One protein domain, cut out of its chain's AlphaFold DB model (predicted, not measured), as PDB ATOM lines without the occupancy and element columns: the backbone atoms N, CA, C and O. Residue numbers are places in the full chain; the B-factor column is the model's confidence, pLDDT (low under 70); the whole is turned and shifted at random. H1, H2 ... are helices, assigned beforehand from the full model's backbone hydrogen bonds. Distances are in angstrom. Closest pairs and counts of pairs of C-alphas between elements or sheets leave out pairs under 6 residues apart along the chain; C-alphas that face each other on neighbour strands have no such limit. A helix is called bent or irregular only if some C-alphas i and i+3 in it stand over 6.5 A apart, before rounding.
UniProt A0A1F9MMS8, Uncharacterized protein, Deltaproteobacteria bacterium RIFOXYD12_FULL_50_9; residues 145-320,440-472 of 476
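What this domain is: This is residues 145 to 320 and 440 to 472 of the 476 residues of an uncharacterized protein of Deltaproteobacteria bacterium RIFOXYD12_FULL_50_9 (UniProt A0A1F9MMS8). The model is a long rod of helices, with an up-and-down bundle of four along one part, H2, H3a, H5a and H6, and a helical hairpin of H3b and H4 reaching beyond it. The long bent helix H3 runs through both parts, H1 packs on H4, and H5b makes the opposite end. The printed part has 209 residues with six named helices, H1 to H6 in chain order, and no named strand; the class is all helix. It is loose, with a radius of gyration of the C-alphas of 22.8 A and spans of 86 by 29 by 29 A.

Where its parts are: H1, residues 145 to 166, begins with C-alpha 145 at (66.403, 31.205, -2.853). It is irregular, C-alphas 150 and 153 being 9.0 A apart, with a kink of 135 degrees near residue 153. H2 is residues 181 to 196, 22.4 A long. H3, residues 205 to 253, was assigned as one helix by its hydrogen bonds but is bent, C-alphas 235 and 238 being 7.2 A apart; its arms are H3a, residues 205 to 235, 44.6 A long, and H3b, residues 238 to 253, 22.3 A. H4, residues 258 to 282, 36.9 A, is irregular, C-alphas 263 and 266 being 7.1 A apart. H5, residues 284 to 319, likewise assigned as one helix, is bent, C-alphas 308 and 311 being 6.9 A apart; its arms are H5a, residues 284 to 308, 36.5 A, and H5b, residues 311 to 319. H6, residues 459 to 470, ends with C-alpha 470 at (42.841, 21.643, -34.525).

How they stand to each other: H1 touches H4, closest at the C-alphas of Phe 158 and Ile 277, 4.4 A. H2 and H3a form a hairpin at a shallow tilt of 18 degrees, closest at the C-alphas of Phe 185 and Lys 226, 5.0 A. H3b and H4 form another, closest at the C-alphas of Cys 253 and Ile 261, 5.8 A. H5a touches H2, closest at the C-alphas of Ala 188 and Leu 296, 6.7 A. Residues 218 to 232 of H3a touch H5a, closest at the C-alphas of Ile 225 and Phe 292, 6.0 A. H6 touches residues 295 to 305 of H5a, closest at the C-alphas of Gln 295 and Ile 466, 6.5 A. H5b touches no helix but is near H5a. Every O i to N i+4 pair is within hydrogen-bond range in H2, H3a, H3b, H5a, H5b and H6; H1 has 12 of 18 and H4 16 of 21.

The domain as a whole: The C-alphas farthest apart, those of Thr 259 and Arg 320, are 85.8 A apart. Residues 321 to 439 are not printed, and C-alphas 320 and 440 are 23.4 A apart across the cut. The link from H1 to H2 is long. Confidence is under 70 at residues 170 to 178 and 440 to 455.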
ATOM      1  N   ALA A 145      65.081  31.822  -2.948       82.44
ATOM      2  CA  ALA A 145      66.403  31.205  -2.853       82.44
ATOM      3  C   ALA A 145      66.420  29.994  -1.905       82.44
ATOM      4  O   ALA A 145      66.951  28.946  -2.267       82.44
ATOM      5  N   LEU A 146      65.791  30.092  -0.728       82.81
ATOM      6  CA  LEU A 146      65.718  28.966   0.212       82.81
ATOM      7  C   LEU A 146      64.834  27.822  -0.284       82.81
ATOM      8  O   LEU A 146      65.172  26.651  -0.119       82.81
ATOM      9  N   THR A 147      63.722  28.150  -0.933       82.31
ATOM     10  CA  THR A 147      62.805  27.152  -1.499       82.31
ATOM     11  C   THR A 147      63.504  26.380  -2.623       82.31
ATOM     12  O   THR A 147      63.399  25.155  -2.706       82.31
ATOM     13  N   ARG A 148      64.302  27.087  -3.431       83.06
ATOM     14  CA  ARG A 148      65.155  26.517  -4.476       83.06
ATOM     15  C   ARG A 148      66.300  25.678  -3.904       83.06
ATOM     16  O   ARG A 148      66.566  24.601  -4.421       83.06
ATOM     17  N   PHE A 149      66.935  26.115  -2.814       86.38
ATOM     18  CA  PHE A 149      67.935  25.311  -2.099       86.38
ATOM     19  C   PHE A 149      67.351  23.970  -1.626       86.38
ATOM     20  O   PHE A 149      67.970  22.926  -1.827       86.38
ATOM     21  N   CYS A 150      66.124  23.976  -1.090       88.94
ATOM     22  CA  CYS A 150      65.436  22.759  -0.642       88.94
ATOM     23  C   CYS A 150      65.119  21.773  -1.774       88.94
ATOM     24  O   CYS A 150      64.948  20.584  -1.511       88.94
ATOM     25  N   ALA A 151      65.061  22.236  -3.026       87.31
ATOM     26  CA  ALA A 151      64.828  21.350  -4.160       87.31
ATOM     27  C   ALA A 151      66.020  20.413  -4.417       87.31
ATOM     28  O   ALA A 151      65.827  19.296  -4.905       87.31
ATOM     29  N   GLY A 152      67.244  20.836  -4.070       89.06
ATOM     30  CA  GLY A 152      68.465  20.048  -4.238       89.06
ATOM     31  C   GLY A 152      68.587  19.464  -5.649       89.06
ATOM     32  O   GLY A 152      68.520  20.181  -6.644       89.06
ATOM     33  N   ASN A 153      68.695  18.136  -5.744       89.19
ATOM     34  CA  ASN A 153      68.814  17.418  -7.021       89.19
ATOM     35  C   ASN A 153      67.531  17.435  -7.880       89.19
ATOM     36  O   ASN A 153      67.564  16.979  -9.018       89.19
ATOM     37  N   LYS A 154      66.398  17.921  -7.355       90.75
ATOM     38  CA  LYS A 154      65.122  18.065  -8.080       90.75
ATOM     39  C   LYS A 154      64.901  19.489  -8.599       90.75
ATOM     40  O   LYS A 154      63.760  19.893  -8.822       90.75
ATOM     41  N   PHE A 155      65.980  20.248  -8.773       88.62
ATOM     42  CA  PHE A 155      65.946  21.629  -9.244       88.62
ATOM     43  C   PHE A 155      65.138  21.804 -10.538       88.62
ATOM     44  O   PHE A 155      64.304  22.700 -10.604       88.62
ATOM     45  N   ASP A 156      65.318  20.926 -11.526       88.44
ATOM     46  CA  ASP A 156      64.611  21.039 -12.809       88.44
ATOM     47  C   ASP A 156      63.092  20.881 -12.643       88.44
ATOM     48  O   ASP A 156      62.311  21.642 -13.209       88.44
ATOM     49  N   SER A 157      62.658  19.929 -11.808       90.56
ATOM     50  CA  SER A 157      61.239  19.749 -11.477       90.56
ATOM     51  C   SER A 157      60.673  20.940 -10.707       90.56
ATOM     52  O   SER A 157      59.523  21.312 -10.916       90.56
ATOM     53  N   PHE A 158      61.476  21.539  -9.826       90.81
ATOM     54  CA  PHE A 158      61.104  22.755  -9.112       90.81
ATOM     55  C   PHE A 158      60.929  23.939 -10.072       90.81
ATOM     56  O   PHE A 158      59.903  24.607 -10.009       90.81
ATOM     57  N   ASP A 159      61.875  24.169 -10.991       88.06
ATOM     58  CA  ASP A 159      61.814  25.275 -11.960       88.06
ATOM     59  C   ASP A 159      60.583  25.160 -12.873       88.06
ATOM     60  O   ASP A 159      59.870  26.139 -13.087       88.06
ATOM     61  N   LEU A 160      60.270  23.948 -13.345       87.81
ATOM     62  CA  LEU A 160      59.048  23.681 -14.110       87.81
ATOM     63  C   LEU A 160      57.781  23.949 -13.290       87.81
ATOM     64  O   LEU A 160      56.836  24.557 -13.793       87.81
ATOM     65  N   GLY A 161      57.767  23.532 -12.024       90.69
ATOM     66  CA  GLY A 161      56.673  23.805 -11.099       90.69
ATOM     67  C   GLY A 161      56.451  25.295 -10.843       90.69
ATOM     68  O   GLY A 161      55.307  25.746 -10.819       90.69
ATOM     69  N   CYS A 162      57.525  26.077 -10.707       88.50
ATOM     70  CA  CYS A 162      57.438  27.533 -10.597       88.50
ATOM     71  C   CYS A 162      56.782  28.149 -11.837       88.50
ATOM     72  O   CYS A 162      55.814  28.887 -11.693       88.50
ATOM     73  N   ARG A 163      57.198  27.757 -13.047       86.75
ATOM     74  CA  ARG A 163      56.589  28.259 -14.295       86.75
ATOM     75  C   ARG A 163      55.107  27.895 -14.430       86.75
ATOM     76  O   ARG A 163      54.320  28.692 -14.935       86.75
ATOM     77  N   LEU A 164      54.711  26.698 -13.985       89.12
ATOM     78  CA  LEU A 164      53.304  26.272 -13.950       89.12
ATOM     79  C   LEU A 164      52.469  27.094 -12.966       89.12
ATOM     80  O   LEU A 164      51.311  27.402 -13.236       89.12
ATOM     81  N   TYR A 165      53.049  27.437 -11.821       88.88
ATOM     82  CA  TYR A 165      52.412  28.339 -10.876       88.88
ATOM     83  C   TYR A 165      52.283  29.744 -11.480       88.88
ATOM     84  O   TYR A 165      51.188  30.300 -11.483       88.88
ATOM     85  N   GLU A 166      53.356  30.277 -12.068       86.62
ATOM     86  CA  GLU A 166      53.391  31.606 -12.691       86.62
ATOM     87  C   GLU A 166      52.354  31.761 -13.807       86.62
ATOM     88  O   GLU A 166      51.671  32.777 -13.849       86.62
ATOM     89  N   MET A 167      52.164  30.760 -14.678       86.12
ATOM     90  CA  MET A 167      51.172  30.858 -15.762       86.12
ATOM     91  C   MET A 167      49.718  30.934 -15.267       86.12
ATOM     92  O   MET A 167      48.823  31.308 -16.025       86.12
ATOM     93  N   ALA A 168      49.458  30.548 -14.021       85.38
ATOM     94  CA  ALA A 168      48.117  30.485 -13.457       85.38
ATOM     95  C   ALA A 168      47.913  31.430 -12.258       85.38
ATOM     96  O   ALA A 168      46.781  31.628 -11.818       85.38
ATOM     97  N   SER A 169      48.985  32.044 -11.748       80.81
ATOM     98  CA  SER A 169      48.951  33.048 -10.686       80.81
ATOM     99  C   SER A 169      49.162  34.452 -11.255       80.81
ATOM    100  O   SER A 169      50.105  34.688 -12.001       80.81
ATOM    101  N   GLU A 170      48.332  35.413 -10.857       68.38
ATOM    102  CA  GLU A 170      48.424  36.808 -11.324       68.38
ATOM    103  C   GLU A 170      49.524  37.630 -10.615       68.38
ATOM    104  O   GLU A 170      49.702  38.810 -10.907       68.38
ATOM    105  N   ASP A 171      50.263  37.013  -9.687       59.31
ATOM    106  CA  ASP A 171      51.055  37.693  -8.651       59.31
ATOM    107  C   ASP A 171      52.432  38.221  -9.112       59.31
ATOM    108  O   ASP A 171      53.056  38.993  -8.386       59.31
ATOM    109  N   GLU A 172      52.941  37.837 -10.291       57.22
ATOM    110  CA  GLU A 172      54.331  38.145 -10.678       57.22
ATOM    111  C   GLU A 172      54.458  38.987 -11.958       57.22
ATOM    112  O   GLU A 172      53.932  38.655 -13.021       57.22
ATOM    113  N   THR A 173      55.206  40.090 -11.853       54.72
ATOM    114  CA  THR A 173      55.489  41.080 -12.907       54.72
ATOM    115  C   THR A 173      56.776  40.783 -13.691       54.72
ATOM    116  O   THR A 173      57.408  41.710 -14.200       54.72
ATOM    117  N   ASP A 174      57.198  39.516 -13.806       58.41
ATOM    118  CA  ASP A 174      58.385  39.178 -14.603       58.41
ATOM    119  C   ASP A 174      58.090  39.366 -16.109       58.41
ATOM    120  O   ASP A 174      57.201  38.705 -16.651       58.41
ATOM    121  N   PRO A 175      58.826  40.234 -16.832       52.03
ATOM    122  CA  PRO A 175      58.681  40.389 -18.280       52.03
ATOM    123  C   PRO A 175      59.024  39.127 -19.095       52.03
ATOM    124  O   PRO A 175      58.702  39.079 -20.282       52.03
ATOM    125  N   LYS A 176      59.671  38.114 -18.500       57.88
ATOM    126  CA  LYS A 176      59.965  36.808 -19.118       57.88
ATOM    127  C   LYS A 176      58.986  35.701 -18.715       57.88
ATOM    128  O   LYS A 176      59.208  34.548 -19.095       57.88
ATOM    129  N   ARG A 177      57.921  36.027 -17.973       67.69
ATOM    130  CA  ARG A 177      56.927  35.044 -17.529       67.69
ATOM    131  C   ARG A 177      56.243  34.348 -18.715       67.69
ATOM    132  O   ARG A 177      56.025  34.982 -19.757       67.69
ATOM    133  N   PRO A 178      55.860  33.066 -18.575       67.31
ATOM    134  CA  PRO A 178      54.960  32.436 -19.531       67.31
ATOM    135  C   PRO A 178      53.629  33.215 -19.617       67.31
ATOM    136  O   PRO A 178      53.218  33.839 -18.636       67.31
ATOM    137  N   PRO A 179      52.934  33.202 -20.770       75.69
ATOM    138  CA  PRO A 179      51.617  33.822 -20.891       75.69
ATOM    139  C   PRO A 179      50.645  33.297 -19.830       75.69
ATOM    140  O   PRO A 179      50.592  32.094 -19.585       75.69
ATOM    141  N   LEU A 180      49.849  34.180 -19.227       85.38
ATOM    142  CA  LEU A 180      48.855  33.744 -18.247       85.38
ATOM    143  C   LEU A 180      47.708  32.989 -18.932       85.38
ATOM    144  O   LEU A 180      47.243  33.402 -19.998       85.38
ATOM    145  N   LEU A 181      47.184  31.943 -18.285       89.31
ATOM    146  CA  LEU A 181      45.988  31.223 -18.748       89.31
ATOM    147  C   LEU A 181      44.793  32.175 -18.908       89.31
ATOM    148  O   LEU A 181      44.081  32.119 -19.909       89.31
ATOM    149  N   THR A 182      44.617  33.102 -17.963       88.81
ATOM    150  CA  THR A 182      43.552  34.112 -18.005       88.81
ATOM    151  C   THR A 182      43.717  35.053 -19.201       88.81
ATOM    152  O   THR A 182      42.750  35.347 -19.900       88.81
ATOM    153  N   GLU A 183      44.946  35.493 -19.492       87.75
ATOM    154  CA  GLU A 183      45.224  36.339 -20.660       87.75
ATOM    155  C   GLU A 183      44.961  35.596 -21.974       87.75
ATOM    156  O   GLU A 183      44.399  36.172 -22.910       87.75
ATOM    157  N   LEU A 184      45.367  34.326 -22.052       89.75
ATOM    158  CA  LEU A 184      45.155  33.482 -23.221       89.75
ATOM    159  C   LEU A 184      43.655  33.291 -23.493       89.75
ATOM    160  O   LEU A 184      43.208  33.500 -24.625       89.75
ATOM    161  N   PHE A 185      42.876  32.986 -22.451       94.00
ATOM    162  CA  PHE A 185      41.421  32.861 -22.526       94.00
ATOM    163  C   PHE A 185      40.757  34.152 -23.018       94.00
ATOM    164  O   PHE A 185      39.976  34.128 -23.972       94.00
ATOM    165  N   LEU A 186      41.085  35.291 -22.396       92.38
ATOM    166  CA  LEU A 186      40.481  36.583 -22.729       92.38
ATOM    167  C   LEU A 186      40.755  36.970 -24.185       92.38
ATOM    168  O   LEU A 186      39.821  37.292 -24.918       92.38
ATOM    169  N   LYS A 187      42.006  36.848 -24.641       92.00
ATOM    170  CA  LYS A 187      42.376  37.156 -26.030       92.00
ATOM    171  C   LYS A 187      41.705  36.218 -27.035       92.00
ATOM    172  O   LYS A 187      41.300  36.664 -28.109       92.00
ATOM    173  N   ALA A 188      41.566  34.932 -26.708       94.88
ATOM    174  CA  ALA A 188      40.850  33.984 -27.558       94.88
ATOM    175  C   ALA A 188      39.354  34.324 -27.649       94.88
ATOM    176  O   ALA A 188      38.774  34.271 -28.733       94.88
ATOM    177  N   ASN A 189      38.743  34.737 -26.537       96.50
ATOM    178  CA  ASN A 189      37.346  35.154 -26.486       96.50
ATOM    179  C   ASN A 189      37.080  36.458 -27.262       96.50
ATOM    180  O   ASN A 189      36.109  36.550 -28.019       96.50
ATOM    181  N   GLU A 190      37.958  37.453 -27.124       95.19
ATOM    182  CA  GLU A 190      37.905  38.693 -27.907       95.19
ATOM    183  C   GLU A 190      37.980  38.402 -29.409       95.19
ATOM    184  O   GLU A 190      37.173  38.911 -30.192       95.19
ATOM    185  N   LEU A 191      38.916  37.540 -29.815       95.56
ATOM    186  CA  LEU A 191      39.105  37.177 -31.214       95.56
ATOM    187  C   LEU A 191      37.937  36.356 -31.770       95.56
ATOM    188  O   LEU A 191      37.505  36.606 -32.893       95.56
ATOM    189  N   GLN A 192      37.404  35.412 -30.991       97.56
ATOM    190  CA  GLN A 192      36.191  34.677 -31.347       97.56
ATOM    191  C   GLN A 192      35.027  35.639 -31.605       97.56
ATOM    192  O   GLN A 192      34.417  35.590 -32.669       97.56
ATOM    193  N   THR A 193      34.780  36.566 -30.677       97.38
ATOM    194  CA  THR A 193      33.712  37.568 -30.803       97.38
ATOM    195  C   THR A 193      33.912  38.436 -32.049       97.38
ATOM    196  O   THR A 193      32.954  38.767 -32.749       97.38
ATOM    197  N   ALA A 194      35.157  38.811 -32.356       96.19
ATOM    198  CA  ALA A 194      35.484  39.584 -33.550       96.19
ATOM    199  C   ALA A 194      35.246  38.798 -34.853       96.19
ATOM    200  O   ALA A 194      34.782  39.383 -35.830       96.19
ATOM    201  N   LEU A 195      35.536  37.494 -34.869       96.50
ATOM    202  CA  LEU A 195      35.262  36.604 -36.002       96.50
ATOM    203  C   LEU A 195      33.755  36.388 -36.207       96.50
ATOM    204  O   LEU A 195      33.284  36.461 -37.336       96.50
ATOM    205  N   GLU A 196      32.997  36.178 -35.130       96.06
ATOM    206  CA  GLU A 196      31.536  35.998 -35.169       96.06
ATOM    207  C   GLU A 196      30.800  37.255 -35.654       96.06
ATOM    208  O   GLU A 196      29.767  37.162 -36.313       96.06
ATOM    209  N   ARG A 197      31.345  38.440 -35.352       95.81
ATOM    210  CA  ARG A 197      30.805  39.739 -35.783       95.81
ATOM    211  C   ARG A 197      31.377  40.228 -37.114       95.81
ATOM    212  O   ARG A 197      31.096  41.360 -37.505       95.81
ATOM    213  N   LEU A 198      32.211  39.438 -37.791       94.38
ATOM    214  CA  LEU A 198      32.829  39.864 -39.040       94.38
ATOM    215  C   LEU A 198      31.770  39.965 -40.144       94.38
ATOM    216  O   LEU A 198      31.276  38.964 -40.659       94.38
ATOM    217  N   GLU A 199      31.451  41.194 -40.539       90.56
ATOM    218  CA  GLU A 199      30.532  41.449 -41.641       90.56
ATOM    219  C   GLU A 199      31.207  41.146 -42.983       90.56
ATOM    220  O   GLU A 199      32.162  41.810 -43.395       90.56
ATOM    221  N   LEU A 200      30.701  40.126 -43.680       91.38
ATOM    222  CA  LEU A 200      31.141  39.821 -45.035       91.38
ATOM    223  C   LEU A 200      30.504  40.799 -46.031       91.38
ATOM    224  O   LEU A 200      29.270  40.920 -46.041       91.38
ATOM    225  N   PRO A 201      31.299  41.441 -46.912       90.88
ATOM    226  CA  PRO A 201      30.765  42.348 -47.919       90.88
ATOM    227  C   PRO A 201      29.790  41.632 -48.863       90.88
ATOM    228  O   PRO A 201      29.699  40.397 -48.905       90.88
ATOM    229  N   ASN A 202      29.055  42.414 -49.653       85.62
ATOM    230  CA  ASN A 202      28.238  41.865 -50.729       85.62
ATOM    231  C   ASN A 202      29.152  41.099 -51.691       85.62
ATOM    232  O   ASN A 202      29.994  41.675 -52.372       85.62
ATOM    233  N   MET A 203      29.010  39.779 -51.690       88.69
ATOM    234  CA  MET A 203      29.805  38.857 -52.488       88.69
ATOM    235  C   MET A 203      28.912  37.693 -52.919       88.69
ATOM    236  O   MET A 203      27.905  37.428 -52.250       88.69
ATOM    237  N   PRO A 204      29.263  36.987 -54.002       88.88
ATOM    238  CA  PRO A 204      28.477  35.853 -54.472       88.88
ATOM    239  C   PRO A 204      28.334  34.759 -53.408       88.88
ATOM    240  O   PRO A 204      29.271  34.510 -52.650       88.88
ATOM    241  N   GLY A 205      27.173  34.100 -53.364       85.25
ATOM    242  CA  GLY A 205      26.817  33.101 -52.351       85.25
ATOM    243  C   GLY A 205      27.858  31.994 -52.192       85.25
ATOM    244  O   GLY A 205      28.261  31.695 -51.072       85.25
ATOM    245  N   VAL A 206      28.390  31.480 -53.305       85.44
ATOM    246  CA  VAL A 206      29.474  30.481 -53.296       85.44
ATOM    247  C   VAL A 206      30.735  31.005 -52.601       85.44
ATOM    248  O   VAL A 206      31.331  30.304 -51.788       85.44
ATOM    249  N   ALA A 207      31.142  32.244 -52.897       90.69
ATOM    250  CA  ALA A 207      32.316  32.844 -52.269       90.69
ATOM    251  C   ALA A 207      32.085  33.074 -50.770       90.69
ATOM    252  O   ALA A 207      32.960  32.771 -49.961       90.69
ATOM    253  N   ARG A 208      30.888  33.546 -50.403       91.31
ATOM    254  CA  ARG A 208      30.475  33.734 -49.008       91.31
ATOM    255  C   ARG A 208      30.596  32.436 -48.217       91.31
ATOM    256  O   ARG A 208      31.212  32.453 -47.158       91.31
ATOM    257  N   GLU A 209      30.072  31.334 -48.741       88.38
ATOM    258  CA  GLU A 209      30.110  30.033 -48.066       88.38
ATOM    259  C   GLU A 209      31.546  29.538 -47.836       88.38
ATOM    260  O   GLU A 209      31.896  29.129 -46.731       88.38
ATOM    261  N   ILE A 210      32.414  29.635 -48.851       90.19
ATOM    262  CA  ILE A 210      33.824  29.228 -48.735       90.19
ATOM    263  C   ILE A 210      34.529  30.018 -47.628       90.19
ATOM    264  O   ILE A 210      35.259  29.435 -46.826       90.19
ATOM    265  N   ILE A 211      34.312  31.335 -47.563       93.94
ATOM    266  CA  ILE A 211      34.937  32.184 -46.544       93.94
ATOM    267  C   ILE A 211      34.346  31.926 -45.157       93.94
ATOM    268  O   ILE A 211      35.112  31.799 -44.200       93.94
ATOM    269  N   MET A 212      33.024  31.773 -45.044       92.69
ATOM    270  CA  MET A 212      32.366  31.396 -43.790       92.69
ATOM    271  C   MET A 212      32.918  30.082 -43.240       92.69
ATOM    272  O   MET A 212      33.247  30.011 -42.060       92.69
ATOM    273  N   PHE A 213      33.141  29.083 -44.093       91.38
ATOM    274  CA  PHE A 213      33.740  27.819 -43.675       91.38
ATOM    275  C   PHE A 213      35.148  27.989 -43.069       91.38
ATOM    276  O   PHE A 213      35.488  27.312 -42.096       91.38
ATOM    277  N   GLN A 214      35.973  28.909 -43.585       94.56
ATOM    278  CA  GLN A 214      37.284  29.201 -42.978       94.56
ATOM    279  C   GLN A 214      37.148  29.962 -41.651       94.56
ATOM    280  O   GLN A 214      37.876  29.673 -40.701       94.56
ATOM    281  N   ILE A 215      36.196  30.897 -41.561       96.25
ATOM    282  CA  ILE A 215      35.880  31.620 -40.320       96.25
ATOM    283  C   ILE A 215      35.421  30.640 -39.235       96.25
ATOM    284  O   ILE A 215      35.917  30.700 -38.115       96.25
ATOM    285  N   GLU A 216      34.549  29.684 -39.562       94.56
ATOM    286  CA  GLU A 216      34.095  28.654 -38.624       94.56
ATOM    287  C   GLU A 216      35.251  27.811 -38.077       94.56
ATOM    288  O   GLU A 216      35.289  27.515 -36.882       94.56
ATOM    289  N   LYS A 217      36.221  27.436 -38.920       94.25
ATOM    290  CA  LYS A 217      37.429  26.737 -38.455       94.25
ATOM    291  C   LYS A 217      38.234  27.595 -37.476       94.25
ATOM    292  O   LYS A 217      38.702  27.077 -36.463       94.25
ATOM    293  N   ALA A 218      38.381  28.890 -37.753       96.38
ATOM    294  CA  ALA A 218      39.066  29.818 -36.856       96.38
ATOM    295  C   ALA A 218      38.316  29.991 -35.520       96.38
ATOM    296  O   ALA A 218      38.940  29.948 -34.464       96.38
ATOM    297  N   ILE A 219      36.982  30.088 -35.545       97.06
ATOM    298  CA  ILE A 219      36.139  30.142 -34.339       97.06
ATOM    299  C   ILE A 219      36.327  28.883 -33.484       97.06
ATOM    300  O   ILE A 219      36.560  28.986 -32.281       97.06
ATOM    301  N   ARG A 220      36.304  27.689 -34.095       95.50
ATOM    302  CA  ARG A 220      36.562  26.427 -33.374       95.50
ATOM    303  C   ARG A 220      37.951  26.398 -32.738       95.50
ATOM    304  O   ARG A 220      38.100  25.891 -31.633       95.50
ATOM    305  N   ALA A 221      38.956  26.966 -33.403       95.50
ATOM    306  CA  ALA A 221      40.306  27.060 -32.858       95.50
ATOM    307  C   ALA A 221      40.379  28.000 -31.645       95.50
ATOM    308  O   ALA A 221      41.039  27.662 -30.664       95.50
ATOM    309  N   CYS A 222      39.665  29.131 -31.669       96.75
ATOM    310  CA  CYS A 222      39.513  29.981 -30.486       96.75
ATOM    311  C   CYS A 222      38.838  29.223 -29.334       96.75
ATOM    312  O   CYS A 222      39.291  29.324 -28.197       96.75
ATOM    313  N   GLN A 223      37.792  28.440 -29.622       95.69
ATOM    314  CA  GLN A 223      37.111  27.646 -28.599       95.69
ATOM    315  C   GLN A 223      38.043  26.603 -27.967       95.69
ATOM    316  O   GLN A 223      38.092  26.522 -26.747       95.69
ATOM    317  N   MET A 224      38.868  25.902 -28.752       94.00
ATOM    318  CA  MET A 224      39.867  24.970 -28.205       94.00
ATOM    319  C   MET A 224      40.867  25.645 -27.255       94.00
ATOM    320  O   MET A 224      41.221  25.068 -26.230       94.00
ATOM    321  N   ILE A 225      41.318  26.866 -27.570       94.56
ATOM    322  CA  ILE A 225      42.209  27.641 -26.687       94.56
ATOM    323  C   ILE A 225      41.504  27.972 -25.361       94.56
ATOM    324  O   ILE A 225      42.114  27.886 -24.292       94.56
ATOM    325  N   LYS A 226      40.222  28.350 -25.424       95.06
ATOM    326  CA  LYS A 226      39.405  28.649 -24.241       95.06
ATOM    327  C   LYS A 226      39.210  27.408 -23.374       95.06
ATOM    328  O   LYS A 226      39.508  27.474 -22.186       95.06
ATOM    329  N   ASP A 227      38.809  26.291 -23.979       93.94
ATOM    330  CA  ASP A 227      38.606  25.011 -23.291       93.94
ATOM    331  C   ASP A 227      39.891  24.558 -22.586       93.94
ATOM    332  O   ASP A 227      39.862  24.181 -21.416       93.94
ATOM    333  N   PHE A 228      41.043  24.676 -23.261       93.44
ATOM    334  CA  PHE A 228      42.340  24.407 -22.642       93.44
ATOM    335  C   PHE A 228      42.610  25.305 -21.438       93.44
ATOM    336  O   PHE A 228      43.020  24.813 -20.389       93.44
ATOM    337  N   SER A 229      42.399  26.613 -21.585       93.06
ATOM    338  CA  SER A 229      42.714  27.580 -20.531       93.06
ATOM    339  C   SER A 229      41.861  27.337 -19.284       93.06
ATOM    340  O   SER A 229      42.378  27.373 -18.167       93.06
ATOM    341  N   GLU A 230      40.572  27.037 -19.468       92.94
ATOM    342  CA  GLU A 230      39.657  26.691 -18.379       92.94
ATOM    343  C   GLU A 230      40.037  25.370 -17.703       92.94
ATOM    344  O   GLU A 230      40.061  25.296 -16.474       92.94
ATOM    345  N   GLU A 231      40.337  24.329 -18.478       92.50
ATOM    346  CA  GLU A 231      40.660  23.016 -17.922       92.50
ATOM    347  C   GLU A 231      42.012  23.021 -17.199       92.50
ATOM    348  O   GLU A 231      42.112  22.542 -16.069       92.50
ATOM    349  N   ALA A 232      43.032  23.665 -17.774       92.25
ATOM    350  CA  ALA A 232      44.322  23.862 -17.119       92.25
ATOM    351  C   ALA A 232      44.173  24.637 -15.797       92.25
ATOM    352  O   ALA A 232      44.756  24.249 -14.783       92.25
ATOM    353  N   ALA A 233      43.348  25.689 -15.774       90.69
ATOM    354  CA  ALA A 233      43.079  26.452 -14.557       90.69
ATOM    355  C   ALA A 233      42.365  25.610 -13.485       90.69
ATOM    356  O   ALA A 233      42.678  25.734 -12.299       90.69
ATOM    357  N   LYS A 234      41.437  24.723 -13.874       91.62
ATOM    358  CA  LYS A 234      40.786  23.787 -12.940       91.62
ATOM    359  C   LYS A 234      41.778  22.784 -12.362       91.62
ATOM    360  O   LYS A 234      41.784  22.603 -11.145       91.62
ATOM    361  N   LEU A 235      42.614  22.174 -13.206       91.81
ATOM    362  CA  LEU A 235      43.617  21.189 -12.787       91.81
ATOM    363  C   LEU A 235      44.611  21.784 -11.783       91.81
ATOM    364  O   LEU A 235      44.908  21.160 -10.770       91.81
ATOM    365  N   LEU A 236      45.069  23.014 -12.021       91.00
ATOM    366  CA  LEU A 236      46.037  23.683 -11.147       91.00
ATOM    367  C   LEU A 236      45.397  24.355  -9.927       91.00
ATOM    368  O   LEU A 236      46.094  24.716  -8.980       91.00
ATOM    369  N   GLY A 237      44.078  24.558  -9.932       90.25
ATOM    370  CA  GLY A 237      43.404  25.434  -8.977       90.25
ATOM    371  C   GLY A 237      43.577  25.027  -7.511       90.25
ATOM    372  O   GLY A 237      43.678  25.900  -6.647       90.25
ATOM    373  N   ALA A 238      43.624  23.727  -7.210       90.81
ATOM    374  CA  ALA A 238      43.866  23.242  -5.849       90.81
ATOM    375  C   ALA A 238      45.322  23.479  -5.410       90.81
ATOM    376  O   ALA A 238      45.554  24.036  -4.334       90.81
ATOM    377  N   ASP A 239      46.282  23.130  -6.269       91.88
ATOM    378  CA  ASP A 239      47.715  23.258  -5.992       91.88
ATOM    379  C   ASP A 239      48.136  24.735  -5.848       91.88
ATOM    380  O   ASP A 239      48.873  25.092  -4.927       91.88
ATOM    381  N   ILE A 240      47.603  25.634  -6.687       90.31
ATOM    382  CA  ILE A 240      47.855  27.084  -6.593       90.31
ATOM    383  C   ILE A 240      47.349  27.640  -5.266       90.31
ATOM    384  O   ILE A 240      48.076  28.377  -4.596       90.31
ATOM    385  N   LYS A 241      46.126  27.277  -4.858       91.69
ATOM    386  CA  LYS A 241      45.556  27.719  -3.576       91.69
ATOM    387  C   LYS A 241      46.393  27.230  -2.400       91.69
ATOM    388  O   LYS A 241      46.617  27.992  -1.463       91.69
ATOM    389  N   GLN A 242      46.888  25.994  -2.458       93.50
ATOM    390  CA  GLN A 242      47.785  25.460  -1.436       93.50
ATOM    391  C   GLN A 242      49.104  26.244  -1.378       93.50
ATOM    392  O   GLN A 242      49.534  26.635  -0.295       93.50
ATOM    393  N   ILE A 243      49.732  26.522  -2.524       92.50
ATOM    394  CA  ILE A 243      50.973  27.310  -2.591       92.50
ATOM    395  C   ILE A 243      50.750  28.732  -2.058       92.50
ATOM    396  O   ILE A 243      51.579  29.246  -1.306       92.50
ATOM    397  N   GLN A 244      49.625  29.368  -2.395       91.19
ATOM    398  CA  GLN A 244      49.253  30.685  -1.869       91.19
ATOM    399  C   GLN A 244      49.039  30.654  -0.350       91.19
ATOM    400  O   GLN A 244      49.561  31.520   0.351       91.19
ATOM    401  N   ALA A 245      48.348  29.637   0.174       93.44
ATOM    402  CA  ALA A 245      48.170  29.452   1.613       93.44
ATOM    403  C   ALA A 245      49.522  29.296   2.330       93.44
ATOM    404  O   ALA A 245      49.795  30.029   3.278       93.44
ATOM    405  N   LEU A 246      50.424  28.456   1.808       93.00
ATOM    406  CA  LEU A 246      51.783  28.298   2.341       93.00
ATOM    407  C   LEU A 246      52.584  29.606   2.284       93.00
ATOM    408  O   LEU A 246      53.320  29.934   3.218       93.00
ATOM    409  N   LYS A 247      52.441  30.398   1.210       90.25
ATOM    410  CA  LYS A 247      53.070  31.722   1.113       90.25
ATOM    411  C   LYS A 247      52.553  32.674   2.206       90.25
ATOM    412  O   LYS A 247      53.362  33.420   2.770       90.25
ATOM    413  N   ILE A 248      51.257  32.640   2.522       91.12
ATOM    414  CA  ILE A 248      50.647  33.432   3.602       91.12
ATOM    415  C   ILE A 248      51.138  32.945   4.971       91.12
ATOM    416  O   ILE A 248      51.605  33.760   5.766       91.12
ATOM    417  N   GLU A 249      51.117  31.634   5.223       93.50
ATOM    418  CA  GLU A 249      51.599  31.017   6.469       93.50
ATOM    419  C   GLU A 249      53.066  31.358   6.743       93.50
ATOM    420  O   GLU A 249      53.418  31.752   7.851       93.50
ATOM    421  N   LEU A 250      53.929  31.317   5.723       91.94
ATOM    422  CA  LEU A 250      55.321  31.761   5.843       91.94
ATOM    423  C   LEU A 250      55.438  33.254   6.176       91.94
ATOM    424  O   LEU A 250      56.338  33.659   6.911       91.94
ATOM    425  N   GLY A 251      54.545  34.089   5.633       90.69
ATOM    426  CA  GLY A 251      54.469  35.511   5.973       90.69
ATOM    427  C   GLY A 251      54.093  35.742   7.440       90.69
ATOM    428  O   GLY A 251      54.704  36.581   8.098       90.69
ATOM    429  N   GLN A 252      53.143  34.963   7.961       93.12
ATOM    430  CA  GLN A 252      52.734  34.991   9.369       93.12
ATOM    431  C   GLN A 252      53.831  34.445  10.290       93.12
ATOM    432  O   GLN A 252      54.158  35.073  11.295       93.12
ATOM    433  N   CYS A 253      54.462  33.328   9.911       94.12
ATOM    434  CA  CYS A 253      55.584  32.728  10.628       94.12
ATOM    435  C   CYS A 253      56.724  33.739  10.808       94.12
ATOM    436  O   CYS A 253      57.245  33.886  11.905       94.12
ATOM    437  N   ASN A 254      57.035  34.533   9.777       92.62
ATOM    438  CA  ASN A 254      58.064  35.574   9.844       92.62
ATOM    439  C   ASN A 254      57.822  36.646  10.932       92.62
ATOM    440  O   ASN A 254      58.765  37.301  11.376       92.62
ATOM    441  N   GLN A 255      56.573  36.840  11.368       91.62
ATOM    442  CA  GLN A 255      56.204  37.788  12.427       91.62
ATOM    443  C   GLN A 255      56.071  37.128  13.809       91.62
ATOM    444  O   GLN A 255      55.834  37.818  14.795       91.62
ATOM    445  N   ALA A 256      56.230  35.806  13.901       93.88
ATOM    446  CA  ALA A 256      56.080  35.064  15.146       93.88
ATOM    447  C   ALA A 256      57.314  35.181  16.064       93.88
ATOM    448  O   ALA A 256      58.354  35.757  15.711       93.88
ATOM    449  N   GLU A 257      57.195  34.609  17.264       93.44
ATOM    450  CA  GLU A 257      58.321  34.425  18.181       93.44
ATOM    451  C   GLU A 257      59.380  33.487  17.586       93.44
ATOM    452  O   GLU A 257      59.071  32.561  16.830       93.44
ATOM    453  N   LEU A 258      60.642  33.689  17.969       94.69
ATOM    454  CA  LEU A 258      61.790  32.965  17.417       94.69
ATOM    455  C   LEU A 258      61.642  31.437  17.516       94.69
ATOM    456  O   LEU A 258      61.951  30.720  16.566       94.69
ATOM    457  N   THR A 259      61.127  30.928  18.635       93.81
ATOM    458  CA  THR A 259      60.901  29.490  18.844       93.81
ATOM    459  C   THR A 259      59.898  28.922  17.839       93.81
ATOM    460  O   THR A 259      60.081  27.817  17.331       93.81
ATOM    461  N   VAL A 260      58.849  29.680  17.511       95.12
ATOM    462  CA  VAL A 260      57.867  29.286  16.490       95.12
ATOM    463  C   VAL A 260      58.529  29.276  15.117       95.12
ATOM    464  O   VAL A 260      58.382  28.302  14.380       95.12
ATOM    465  N   ILE A 261      59.328  30.301  14.807       95.31
ATOM    466  CA  ILE A 261      60.055  30.399  13.537       95.31
ATOM    467  C   ILE A 261      61.002  29.216  13.335       95.31
ATOM    468  O   ILE A 261      61.003  28.607  12.267       95.31
ATOM    469  N   LEU A 262      61.790  28.860  14.348       95.19
ATOM    470  CA  LEU A 262      62.747  27.760  14.236       95.19
ATOM    471  C   LEU A 262      62.069  26.387  14.124       95.19
ATOM    472  O   LEU A 262      62.635  25.493  13.499       95.19
ATOM    473  N   ASN A 263      60.866  26.221  14.683       94.06
ATOM    474  CA  ASN A 263      60.092  24.984  14.552       94.06
ATOM    475  C   ASN A 263      59.364  24.876  13.206       94.06
ATOM    476  O   ASN A 263      59.353  23.812  12.594       94.06
ATOM    477  N   GLN A 264      58.722  25.958  12.758       95.06
ATOM    478  CA  GLN A 264      57.797  25.920  11.621       95.06
ATOM    479  C   GLN A 264      58.420  26.422  10.318       95.06
ATOM    480  O   GLN A 264      58.106  25.894   9.257       95.06
ATOM    481  N   GLY A 265      59.316  27.408  10.376       94.06
ATOM    482  CA  GLY A 265      59.901  28.055   9.200       94.06
ATOM    483  C   GLY A 265      60.550  27.067   8.223       94.06
ATOM    484  O   GLY A 265      60.134  27.029   7.064       94.06
ATOM    485  N   PRO A 266      61.506  26.222   8.663       93.75
ATOM    486  CA  PRO A 266      62.120  25.219   7.793       93.75
ATOM    487  C   PRO A 266      61.099  24.246   7.185       93.75
ATOM    488  O   PRO A 266      61.144  23.979   5.986       93.75
ATOM    489  N   VAL A 267      60.131  23.780   7.984       94.06
ATOM    490  CA  VAL A 267      59.083  22.840   7.547       94.06
ATOM    491  C   VAL A 267      58.196  23.462   6.470       94.06
ATOM    492  O   VAL A 267      57.908  22.823   5.458       94.06
ATOM    493  N   LEU A 268      57.787  24.718   6.653       94.81
ATOM    494  CA  LEU A 268      56.961  25.442   5.691       94.81
ATOM    495  C   LEU A 268      57.716  25.710   4.381       94.81
ATOM    496  O   LEU A 268      57.141  25.532   3.309       94.81
ATOM    497  N   ILE A 269      59.004  26.080   4.438       94.00
ATOM    498  CA  ILE A 269      59.829  26.279   3.233       94.00
ATOM    499  C   ILE A 269      60.026  24.961   2.476       94.00
ATOM    500  O   ILE A 269      59.891  24.924   1.252       94.00
ATOM    501  N   GLU A 270      60.316  23.870   3.183       93.31
ATOM    502  CA  GLU A 270      60.478  22.558   2.559       93.31
ATOM    503  C   GLU A 270      59.159  22.071   1.942       93.31
ATOM    504  O   GLU A 270      59.147  21.536   0.834       93.31
ATOM    505  N   THR A 271      58.035  22.302   2.623       95.00
ATOM    506  CA  THR A 271      56.697  21.969   2.113       95.00
ATOM    507  C   THR A 271      56.369  22.782   0.868       95.00
ATOM    508  O   THR A 271      55.935  22.207  -0.125       95.00
ATOM    509  N   LEU A 272      56.656  24.087   0.871       94.12
ATOM    510  CA  LEU A 272      56.501  24.942  -0.303       94.12
ATOM    511  C   LEU A 272      57.346  24.435  -1.483       94.12
ATOM    512  O   LEU A 272      56.843  24.330  -2.599       94.12
ATOM    513  N   SER A 273      58.605  24.059  -1.235       93.81
ATOM    514  CA  SER A 273      59.491  23.479  -2.254       93.81
ATOM    515  C   SER A 273      58.922  22.179  -2.829       93.81
ATOM    516  O   SER A 273      58.854  22.012  -4.047       93.81
ATOM    517  N   LYS A 274      58.417  21.288  -1.966       94.38
ATOM    518  CA  LYS A 274      57.739  20.051  -2.378       94.38
ATOM    519  C   LYS A 274      56.471  20.327  -3.182       94.38
ATOM    520  O   LYS A 274      56.257  19.640  -4.172       94.38
ATOM    521  N   SER A 275      55.663  21.323  -2.812       94.25
ATOM    522  CA  SER A 275      54.471  21.712  -3.574       94.25
ATOM    523  C   SER A 275      54.827  22.158  -4.992       94.25
ATOM    524  O   SER A 275      54.209  21.685  -5.940       94.25
ATOM    525  N   PHE A 276      55.876  22.973  -5.162       93.19
ATOM    526  CA  PHE A 276      56.372  23.320  -6.498       93.19
ATOM    527  C   PHE A 276      56.894  22.095  -7.259       93.19
ATOM    528  O   PHE A 276      56.516  21.888  -8.404       93.19
ATOM    529  N   ILE A 277      57.699  21.231  -6.636       92.94
ATOM    530  CA  ILE A 277      58.187  19.999  -7.284       92.94
ATOM    531  C   ILE A 277      57.029  19.095  -7.718       92.94
ATOM    532  O   ILE A 277      57.093  18.481  -8.781       92.94
ATOM    533  N   ASN A 278      55.977  19.003  -6.903       92.06
ATOM    534  CA  ASN A 278      54.826  18.167  -7.198       92.06
ATOM    535  C   ASN A 278      54.107  18.653  -8.452       92.06
ATOM    536  O   ASN A 278      53.753  17.808  -9.259       92.06
ATOM    537  N   LEU A 279      54.008  19.962  -8.711       92.44
ATOM    538  CA  LEU A 279      53.406  20.485  -9.947       92.44
ATOM    539  C   LEU A 279      54.023  19.917 -11.236       92.44
ATOM    540  O   LEU A 279      53.371  19.920 -12.274       92.44
ATOM    541  N   ASN A 280      55.242  19.372 -11.193       88.38
ATOM    542  CA  ASN A 280      55.903  18.779 -12.354       88.38
ATOM    543  C   ASN A 280      55.079  17.683 -13.069       88.38
ATOM    544  O   ASN A 280      55.288  17.472 -14.266       88.38
ATOM    545  N   TYR A 281      54.128  17.011 -12.396       87.88
ATOM    546  CA  TYR A 281      53.229  16.053 -13.072       87.88
ATOM    547  C   TYR A 281      52.344  16.714 -14.147       87.88
ATOM    548  O   TYR A 281      51.887  16.021 -15.050       87.88
ATOM    549  N   LEU A 282      52.156  18.040 -14.081       90.62
ATOM    550  CA  LEU A 282      51.423  18.862 -15.051       90.62
ATOM    551  C   LEU A 282      52.334  19.633 -16.015       90.62
ATOM    552  O   LEU A 282      51.875  20.525 -16.726       90.62
ATOM    553  N   SER A 283      53.631  19.320 -16.066       85.69
ATOM    554  CA  SER A 283      54.594  20.039 -16.920       85.69
ATOM    555  C   SER A 283      54.242  20.013 -18.412       85.69
ATOM    556  O   SER A 283      54.627  20.929 -19.141       85.69
ATOM    557  N   HIS A 284      53.447  19.041 -18.879       86.50
ATOM    558  CA  HIS A 284      52.927  19.011 -20.252       86.50
ATOM    559  C   HIS A 284      52.066  20.233 -20.595       86.50
ATOM    560  O   HIS A 284      52.067  20.662 -21.751       86.50
ATOM    561  N   LEU A 285      51.397  20.839 -19.606       89.38
ATOM    562  CA  LEU A 285      50.582  22.038 -19.803       89.38
ATOM    563  C   LEU A 285      51.415  23.236 -20.284       89.38
ATOM    564  O   LEU A 285      50.904  24.037 -21.061       89.38
ATOM    565  N   LEU A 286      52.700  23.334 -19.915       86.19
ATOM    566  CA  LEU A 286      53.588  24.401 -20.403       86.19
ATOM    567  C   LEU A 286      53.805  24.308 -21.919       86.19
ATOM    568  O   LEU A 286      53.786  25.319 -22.619       86.19
ATOM    569  N   ASN A 287      53.963  23.091 -22.445       84.50
ATOM    570  CA  ASN A 287      54.115  22.883 -23.885       84.50
ATOM    571  C   ASN A 287      52.817  23.222 -24.631       84.50
ATOM    572  O   ASN A 287      52.858  23.847 -25.692       84.50
ATOM    573  N   HIS A 288      51.663  22.855 -24.064       88.19
ATOM    574  CA  HIS A 288      50.363  23.223 -24.623       88.19
ATOM    575  C   HIS A 288      50.126  24.737 -24.577       88.19
ATOM    576  O   HIS A 288      49.632  25.304 -25.547       88.19
ATOM    577  N   LEU A 289      50.550  25.417 -23.511       87.44
ATOM    578  CA  LEU A 289      50.465  26.872 -23.401       87.44
ATOM    579  C   LEU A 289      51.243  27.573 -24.525       87.44
ATOM    580  O   LEU A 289      50.717  28.488 -25.163       87.44
ATOM    581  N   ILE A 290      52.471  27.127 -24.806       83.88
ATOM    582  CA  ILE A 290      53.278  27.643 -25.924       83.88
ATOM    583  C   ILE A 290      52.549  27.391 -27.248       83.88
ATOM    584  O   ILE A 290      52.340  28.319 -28.029       83.88
ATOM    585  N   PHE A 291      52.084  26.159 -27.468       87.56
ATOM    586  CA  PHE A 291      51.342  25.783 -28.671       87.56
ATOM    587  C   PHE A 291      50.107  26.666 -28.907       87.56
ATOM    588  O   PHE A 291      49.901  27.170 -30.015       87.56
ATOM    589  N   PHE A 292      49.295  26.895 -27.875       89.94
ATOM    590  CA  PHE A 292      48.086  27.708 -27.984       89.94
ATOM    591  C   PHE A 292      48.389  29.199 -28.107       89.94
ATOM    592  O   PHE A 292      47.656  29.916 -28.787       89.94
ATOM    593  N   THR A 293      49.505  29.661 -27.545       87.50
ATOM    594  CA  THR A 293      50.004  31.023 -27.766       87.50
ATOM    595  C   THR A 293      50.356  31.248 -29.239       87.50
ATOM    596  O   THR A 293      49.951  32.252 -29.830       87.50
ATOM    597  N   GLU A 294      51.041  30.294 -29.872       86.44
ATOM    598  CA  GLU A 294      51.311  30.346 -31.313       86.44
ATOM    599  C   GLU A 294      50.033  30.226 -32.154       86.44
ATOM    600  O   GLU A 294      49.897  30.875 -33.193       86.44
ATOM    601  N   GLN A 295      49.074  29.398 -31.733       90.00
ATOM    602  CA  GLN A 295      47.798  29.274 -32.434       90.00
ATOM    603  C   GLN A 295      46.996  30.574 -32.372       90.00
ATOM    604  O   GLN A 295      46.458  31.000 -33.393       90.00
ATOM    605  N   LEU A 296      46.973  31.246 -31.221       90.44
ATOM    606  CA  LEU A 296      46.352  32.558 -31.068       90.44
ATOM    607  C   LEU A 296      47.018  33.612 -31.968       90.44
ATOM    608  O   LEU A 296      46.321  34.434 -32.568       90.44
ATOM    609  N   TYR A 297      48.348  33.571 -32.106       87.81
ATOM    610  CA  TYR A 297      49.087  34.421 -33.046       87.81
ATOM    611  C   TYR A 297      48.604  34.224 -34.490       87.81
ATOM    612  O   TYR A 297      48.228  35.192 -35.158       87.81
ATOM    613  N   ASP A 298      48.553  32.971 -34.948       90.06
ATOM    614  CA  ASP A 298      48.113  32.628 -36.302       90.06
ATOM    615  C   ASP A 298      46.651  33.037 -36.546       90.06
ATOM    616  O   ASP A 298      46.326  33.581 -37.603       90.06
ATOM    617  N   LEU A 299      45.771  32.841 -35.559       93.25
ATOM    618  CA  LEU A 299      44.363  33.240 -35.639       93.25
ATOM    619  C   LEU A 299      44.201  34.760 -35.731       93.25
ATOM    620  O   LEU A 299      43.429  35.256 -36.554       93.25
ATOM    621  N   LYS A 300      44.944  35.516 -34.915       91.31
ATOM    622  CA  LYS A 300      44.912  36.984 -34.948       91.31
ATOM    623  C   LYS A 300      45.407  37.498 -36.298       91.31
ATOM    624  O   LYS A 300      44.817  38.425 -36.852       91.31
ATOM    625  N   MET A 301      46.452  36.881 -36.849       89.88
ATOM    626  CA  MET A 301      46.929  37.211 -38.188       89.88
ATOM    627  C   MET A 301      45.890  36.897 -39.258       89.88
ATOM    628  O   MET A 301      45.614  37.752 -40.096       89.88
ATOM    629  N   PHE A 302      45.291  35.707 -39.204       93.69
ATOM    630  CA  PHE A 302      44.244  35.299 -40.130       93.69
ATOM    631  C   PHE A 302      43.105  36.319 -40.142       93.69
ATOM    632  O   PHE A 302      42.763  36.823 -41.205       93.69
ATOM    633  N   TYR A 303      42.587  36.693 -38.969       94.12
ATOM    634  CA  TYR A 303      41.525  37.691 -38.847       94.12
ATOM    635  C   TYR A 303      41.911  39.040 -39.466       94.12
ATOM    636  O   TYR A 303      41.142  39.598 -40.254       94.12
ATOM    637  N   LYS A 304      43.104  39.564 -39.153       91.31
ATOM    638  CA  LYS A 304      43.541  40.862 -39.687       91.31
ATOM    639  C   LYS A 304      43.730  40.821 -41.209       91.31
ATOM    640  O   LYS A 304      43.204  41.697 -41.888       91.31
ATOM    641  N   VAL A 305      44.414  39.805 -41.746       92.62
ATOM    642  CA  VAL A 305      44.608  39.635 -43.202       92.62
ATOM    643  C   VAL A 305      43.265  39.462 -43.902       92.62
ATOM    644  O   VAL A 305      43.023  40.092 -44.929       92.62
ATOM    645  N   LEU A 306      42.380  38.635 -43.339       94.25
ATOM    646  CA  LEU A 306      41.053  38.390 -43.888       94.25
ATOM    647  C   LEU A 306      40.283  39.707 -44.028       94.25
ATOM    648  O   LEU A 306      39.809  40.034 -45.113       94.25
ATOM    649  N   ARG A 307      40.202  40.478 -42.941       92.94
ATOM    650  CA  ARG A 307      39.409  41.708 -42.868       92.94
ATOM    651  C   ARG A 307      39.998  42.867 -43.674       92.94
ATOM    652  O   ARG A 307      39.243  43.564 -44.343       92.94
ATOM    653  N   ILE A 308      41.301  43.116 -43.554       90.69
ATOM    654  CA  ILE A 308      41.935  44.349 -44.051       90.69
ATOM    655  C   ILE A 308      42.391  44.201 -45.506       90.69
ATOM    656  O   ILE A 308      42.259  45.150 -46.273       90.69
ATOM    657  N   ASP A 309      42.857  43.014 -45.902       91.75
ATOM    658  CA  ASP A 309      43.490  42.815 -47.209       91.75
ATOM    659  C   ASP A 309      42.669  41.898 -48.123       91.75
ATOM    660  O   ASP A 309      42.318  42.274 -49.244       91.75
ATOM    661  N   PHE A 310      42.352  40.686 -47.661       94.50
ATOM    662  CA  PHE A 310      41.762  39.655 -48.513       94.50
ATOM    663  C   PHE A 310      40.333  39.991 -48.939       94.50
ATOM    664  O   PHE A 310      40.036  39.933 -50.132       94.50
ATOM    665  N   LEU A 311      39.445  40.340 -47.999       94.75
ATOM    666  CA  LEU A 311      38.047  40.645 -48.316       94.75
ATOM    667  C   LEU A 311      37.927  41.828 -49.295       94.75
ATOM    668  O   LEU A 311      37.258  41.658 -50.318       94.75
ATOM    669  N   PRO A 312      38.620  42.971 -49.094       93.06
ATOM    670  CA  PRO A 312      38.636  44.046 -50.086       93.06
ATOM    671  C   PRO A 312      39.186  43.617 -51.450       93.06
ATOM    672  O   PRO A 312      38.625  43.983 -52.483       93.06
ATOM    673  N   ALA A 313      40.253  42.811 -51.482       93.62
ATOM    674  CA  ALA A 313      40.821  42.317 -52.736       93.62
ATOM    675  C   ALA A 313      39.871  41.363 -53.474       93.62
ATOM    676  O   ALA A 313      39.768  41.428 -54.702       93.62
ATOM    677  N   LEU A 314      39.165  40.498 -52.741       94.50
ATOM    678  CA  LEU A 314      38.165  39.593 -53.293       94.50
ATOM    679  C   LEU A 314      37.001  40.378 -53.900       94.50
ATOM    680  O   LEU A 314      36.654  40.129 -55.052       94.50
ATOM    681  N   THR A 315      36.448  41.351 -53.172       91.62
ATOM    682  CA  THR A 315      35.378  42.225 -53.678       91.62
ATOM    683  C   THR A 315      35.837  42.986 -54.920       91.62
ATOM    684  O   THR A 315      35.202  42.896 -55.967       91.62
ATOM    685  N   GLY A 316      37.016  43.617 -54.872       91.62
ATOM    686  CA  GLY A 316      37.572  44.324 -56.028       91.62
ATOM    687  C   GLY A 316      37.778  43.422 -57.251       91.62
ATOM    688  O   GLY A 316      37.594  43.860 -58.385       91.62
ATOM    689  N   LYS A 317      38.122  42.142 -57.056       92.06
ATOM    690  CA  LYS A 317      38.209  41.152 -58.140       92.06
ATOM    691  C   LYS A 317      36.844  40.638 -58.593       92.06
ATOM    692  O   LYS A 317      36.735  40.263 -59.754       92.06
ATOM    693  N   ALA A 318      35.838  40.578 -57.732       89.62
ATOM    694  CA  ALA A 318      34.493  40.155 -58.108       89.62
ATOM    695  C   ALA A 318      33.773  41.221 -58.951       89.62
ATOM    696  O   ALA A 318      33.039  40.869 -59.870       89.62
ATOM    697  N   ASP A 319      34.051  42.502 -58.706       88.44
ATOM    698  CA  ASP A 319      33.414  43.615 -59.422       88.44
ATOM    699  C   ASP A 319      34.115  43.965 -60.743       88.44
ATOM    700  O   ASP A 319      33.524  44.558 -61.647       88.44
ATOM    701  N   ARG A 320      35.381  43.569 -60.898       91.50
ATOM    702  CA  ARG A 320      36.191  43.907 -62.073       91.50
ATOM    703  C   ARG A 320      35.765  43.083 -63.313       91.50
ATOM    704  O   ARG A 320      35.835  41.857 -63.246       91.50
ATOM    705  N   LYS A 440      51.921  45.358 -43.646       67.12
ATOM    706  CA  LYS A 440      50.602  46.015 -43.695       67.12
ATOM    707  C   LYS A 440      49.689  45.663 -42.526       67.12
ATOM    708  O   LYS A 440      48.718  46.372 -42.276       67.12
ATOM    709  N   VAL A 441      49.966  44.561 -41.831       62.34
ATOM    710  CA  VAL A 441      48.965  43.893 -40.983       62.34
ATOM    711  C   VAL A 441      49.426  43.751 -39.525       62.34
ATOM    712  O   VAL A 441      48.601  43.616 -38.612       62.34
ATOM    713  N   VAL A 442      50.736  43.797 -39.263       58.56
ATOM    714  CA  VAL A 442      51.319  43.389 -37.980       58.56
ATOM    715  C   VAL A 442      52.355  44.397 -37.477       58.56
ATOM    716  O   VAL A 442      53.458  44.476 -38.004       58.56
ATOM    717  N   SER A 443      52.059  45.075 -36.362       55.53
ATOM    718  CA  SER A 443      53.126  45.491 -35.443       55.53
ATOM    719  C   SER A 443      53.471  44.294 -34.560       55.53
ATOM    720  O   SER A 443      52.618  43.805 -33.815       55.53
ATOM    721  N   ILE A 444      54.712  43.809 -34.640       50.59
ATOM    722  CA  ILE A 444      55.219  42.666 -33.856       50.59
ATOM    723  C   ILE A 444      55.053  42.908 -32.338       50.59
ATOM    724  O   ILE A 444      54.917  41.960 -31.572       50.59
ATOM    725  N   SER A 445      54.953  44.173 -31.911       47.94
ATOM    726  CA  SER A 445      54.767  44.582 -30.513       47.94
ATOM    727  C   SER A 445      53.410  44.218 -29.889       47.94
ATOM    728  O   SER A 445      53.259  44.346 -28.681       47.94
ATOM    729  N   GLU A 446      52.405  43.803 -30.670       53.53
ATOM    730  CA  GLU A 446      51.083  43.419 -30.140       53.53
ATOM    731  C   GLU A 446      50.955  41.928 -29.769       53.53
ATOM    732  O   GLU A 446      49.850  41.451 -29.469       53.53
ATOM    733  N   PHE A 447      52.038  41.162 -29.870       55.19
ATOM    734  CA  PHE A 447      52.019  39.715 -29.691       55.19
ATOM    735  C   PHE A 447      52.723  39.323 -28.395       55.19
ATOM    736  O   PHE A 447      53.642  39.998 -27.939       55.19
ATOM    737  N   LEU A 448      52.243  38.241 -27.774       56.88
ATOM    738  CA  LEU A 448      52.867  37.680 -26.578       56.88
ATOM    739  C   LEU A 448      54.353  37.373 -26.875       56.88
ATOM    740  O   LEU A 448      54.650  36.913 -27.980       56.88
ATOM    741  N   PRO A 449      55.279  37.605 -25.925       52.81
ATOM    742  CA  PRO A 449      56.730  37.665 -26.165       52.81
ATOM    743  C   PRO A 449      57.407  36.340 -26.581       52.81
ATOM    744  O   PRO A 449      58.630  36.276 -26.643       52.81
ATOM    745  N   VAL A 450      56.641  35.287 -26.883       54.03
ATOM    746  CA  VAL A 450      57.118  33.896 -27.020       54.03
ATOM    747  C   VAL A 450      56.971  33.347 -28.453       54.03
ATOM    748  O   VAL A 450      57.287  32.193 -28.718       54.03
ATOM    749  N   VAL A 451      56.497  34.140 -29.420       58.56
ATOM    750  CA  VAL A 451      56.261  33.631 -30.784       58.56
ATOM    751  C   VAL A 451      57.549  33.654 -31.616       58.56
ATOM    752  O   VAL A 451      57.903  34.672 -32.205       58.56
ATOM    753  N   GLU A 452      58.226  32.510 -31.715       55.31
ATOM    754  CA  GLU A 452      59.395  32.333 -32.597       55.31
ATOM    755  C   GLU A 452      59.002  32.093 -34.067       55.31
ATOM    756  O   GLU A 452      59.798  32.294 -34.991       55.31
ATOM    757  N   SER A 453      57.763  31.655 -34.317       61.56
ATOM    758  CA  SER A 453      57.345  31.217 -35.647       61.56
ATOM    759  C   SER A 453      56.998  32.398 -36.561       61.56
ATOM    760  O   SER A 453      56.089  33.182 -36.283       61.56
ATOM    761  N   LYS A 454      57.676  32.493 -37.712       68.94
ATOM    762  CA  LYS A 454      57.240  33.393 -38.786       68.94
ATOM    763  C   LYS A 454      55.914  32.892 -39.373       68.94
ATOM    764  O   LYS A 454      55.755  31.678 -39.608       68.94
ATOM    765  N   PRO A 455      54.969  33.798 -39.657       67.50
ATOM    766  CA  PRO A 455      53.737  33.419 -40.322       67.50
ATOM    767  C   PRO A 455      54.023  32.891 -41.735       67.50
ATOM    768  O   PRO A 455      54.995  33.310 -42.373       67.50
ATOM    769  N   PRO A 456      53.199  31.973 -42.265       81.50
ATOM    770  CA  PRO A 456      53.299  31.565 -43.659       81.50
ATOM    771  C   PRO A 456      53.078  32.761 -44.589       81.50
ATOM    772  O   PRO A 456      52.203  33.579 -44.345       81.50
ATOM    773  N   GLY A 457      53.785  32.821 -45.717       85.88
ATOM    774  CA  GLY A 457      53.607  33.907 -46.695       85.88
ATOM    775  C   GLY A 457      52.289  33.872 -47.486       85.88
ATOM    776  O   GLY A 457      52.097  34.701 -48.372       85.88
ATOM    777  N   LYS A 458      51.403  32.901 -47.223       93.75
ATOM    778  CA  LYS A 458      50.126  32.707 -47.927       93.75
ATOM    779  C   LYS A 458      48.986  32.413 -46.953       93.75
ATOM    780  O   LYS A 458      49.173  31.630 -46.019       93.75
ATOM    781  N   LEU A 459      47.800  32.955 -47.231       93.75
ATOM    782  CA  LEU A 459      46.606  32.810 -46.391       93.75
ATOM    783  C   LEU A 459      46.129  31.353 -46.278       93.75
ATOM    784  O   LEU A 459      45.884  30.876 -45.171       93.75
ATOM    785  N   GLY A 460      46.106  30.596 -47.381       93.50
ATOM    786  CA  GLY A 460      45.782  29.163 -47.329       93.50
ATOM    787  C   GLY A 460      46.755  28.342 -46.483       93.50
ATOM    788  O   GLY A 460      46.348  27.433 -45.763       93.50
ATOM    789  N   SER A 461      48.048  28.674 -46.521       93.50
ATOM    790  CA  SER A 461      49.061  28.005 -45.696       93.50
ATOM    791  C   SER A 461      48.898  28.327 -44.209       93.50
ATOM    792  O   SER A 461      49.103  27.445 -43.375       93.50
ATOM    793  N   LEU A 462      48.506  29.561 -43.879       93.38
ATOM    794  CA  LEU A 462      48.146  29.965 -42.519       93.38
ATOM    795  C   LEU A 462      46.935  29.175 -42.015       93.38
ATOM    796  O   LEU A 462      47.000  28.564 -40.950       93.38
ATOM    797  N   MET A 463      45.878  29.080 -42.821       94.75
ATOM    798  CA  MET A 463      44.680  28.329 -42.447       94.75
ATOM    799  C   MET A 463      44.949  26.824 -42.297       94.75
ATOM    800  O   MET A 463      44.496  26.210 -41.336       94.75
ATOM    801  N   LYS A 464      45.774  26.226 -43.168       93.06
ATOM    802  CA  LYS A 464      46.219  24.827 -43.016       93.06
ATOM    803  C   LYS A 464      47.013  24.596 -41.732       93.06
ATOM    804  O   LYS A 464      46.898  23.532 -41.130       93.06
ATOM    805  N   ARG A 465      47.830  25.567 -41.308       90.94
ATOM    806  CA  ARG A 465      48.563  25.496 -40.036       90.94
ATOM    807  C   ARG A 465      47.594  25.513 -38.852       90.94
ATOM    808  O   ARG A 465      47.717  24.656 -37.982       90.94
ATOM    809  N   ILE A 466      46.606  26.412 -38.865       92.31
ATOM    810  CA  ILE A 466      45.526  26.463 -37.864       92.31
ATOM    811  C   ILE A 466      44.763  25.130 -37.830       92.31
ATOM    812  O   ILE A 466      44.561  24.560 -36.761       92.31
ATOM    813  N   GLU A 467      44.394  24.585 -38.989       90.12
ATOM    814  CA  GLU A 467      43.651  23.325 -39.093       90.12
ATOM    815  C   GLU A 467      44.453  22.113 -38.612       90.12
ATOM    816  O   GLU A 467      43.935  21.284 -37.869       90.12
ATOM    817  N   LYS A 468      45.742  22.029 -38.954       88.12
ATOM    818  CA  LYS A 468      46.614  20.969 -38.436       88.12
ATOM    819  C   LYS A 468      46.645  20.980 -36.904       88.12
ATOM    820  O   LYS A 468      46.612  19.919 -36.278       88.12
ATOM    821  N   ARG A 469      46.676  22.175 -36.306       84.25
ATOM    822  CA  ARG A 469      46.634  22.356 -34.852       84.25
ATOM    823  C   ARG A 469      45.283  21.949 -34.246       84.25
ATOM    824  O   ARG A 469      45.292  21.336 -33.189       84.25
ATOM    825  N   LEU A 470      44.160  22.162 -34.941       80.38
ATOM    826  CA  LEU A 470      42.841  21.643 -34.525       80.38
ATOM    827  C   LEU A 470      42.802  20.111 -34.438       80.38
ATOM    828  O   LEU A 470      42.160  19.552 -33.559       80.38
ATOM    829  N   THR A 471      43.463  19.426 -35.373       76.88
ATOM    830  CA  THR A 471      43.471  17.952 -35.442       76.88
ATOM    831  C   THR A 471      44.526  17.295 -34.558       76.88
ATOM    832  O   THR A 471      44.603  16.071 -34.499       76.88
ATOM    833  N   THR A 472      45.380  18.090 -33.913       75.50
ATOM    834  CA  THR A 472      46.380  17.559 -32.990       75.50
ATOM    835  C   THR A 472      45.646  17.149 -31.717       75.50
ATOM    836  O   THR A 472      45.055  17.999 -31.059       75.50
TER     837      THR A 472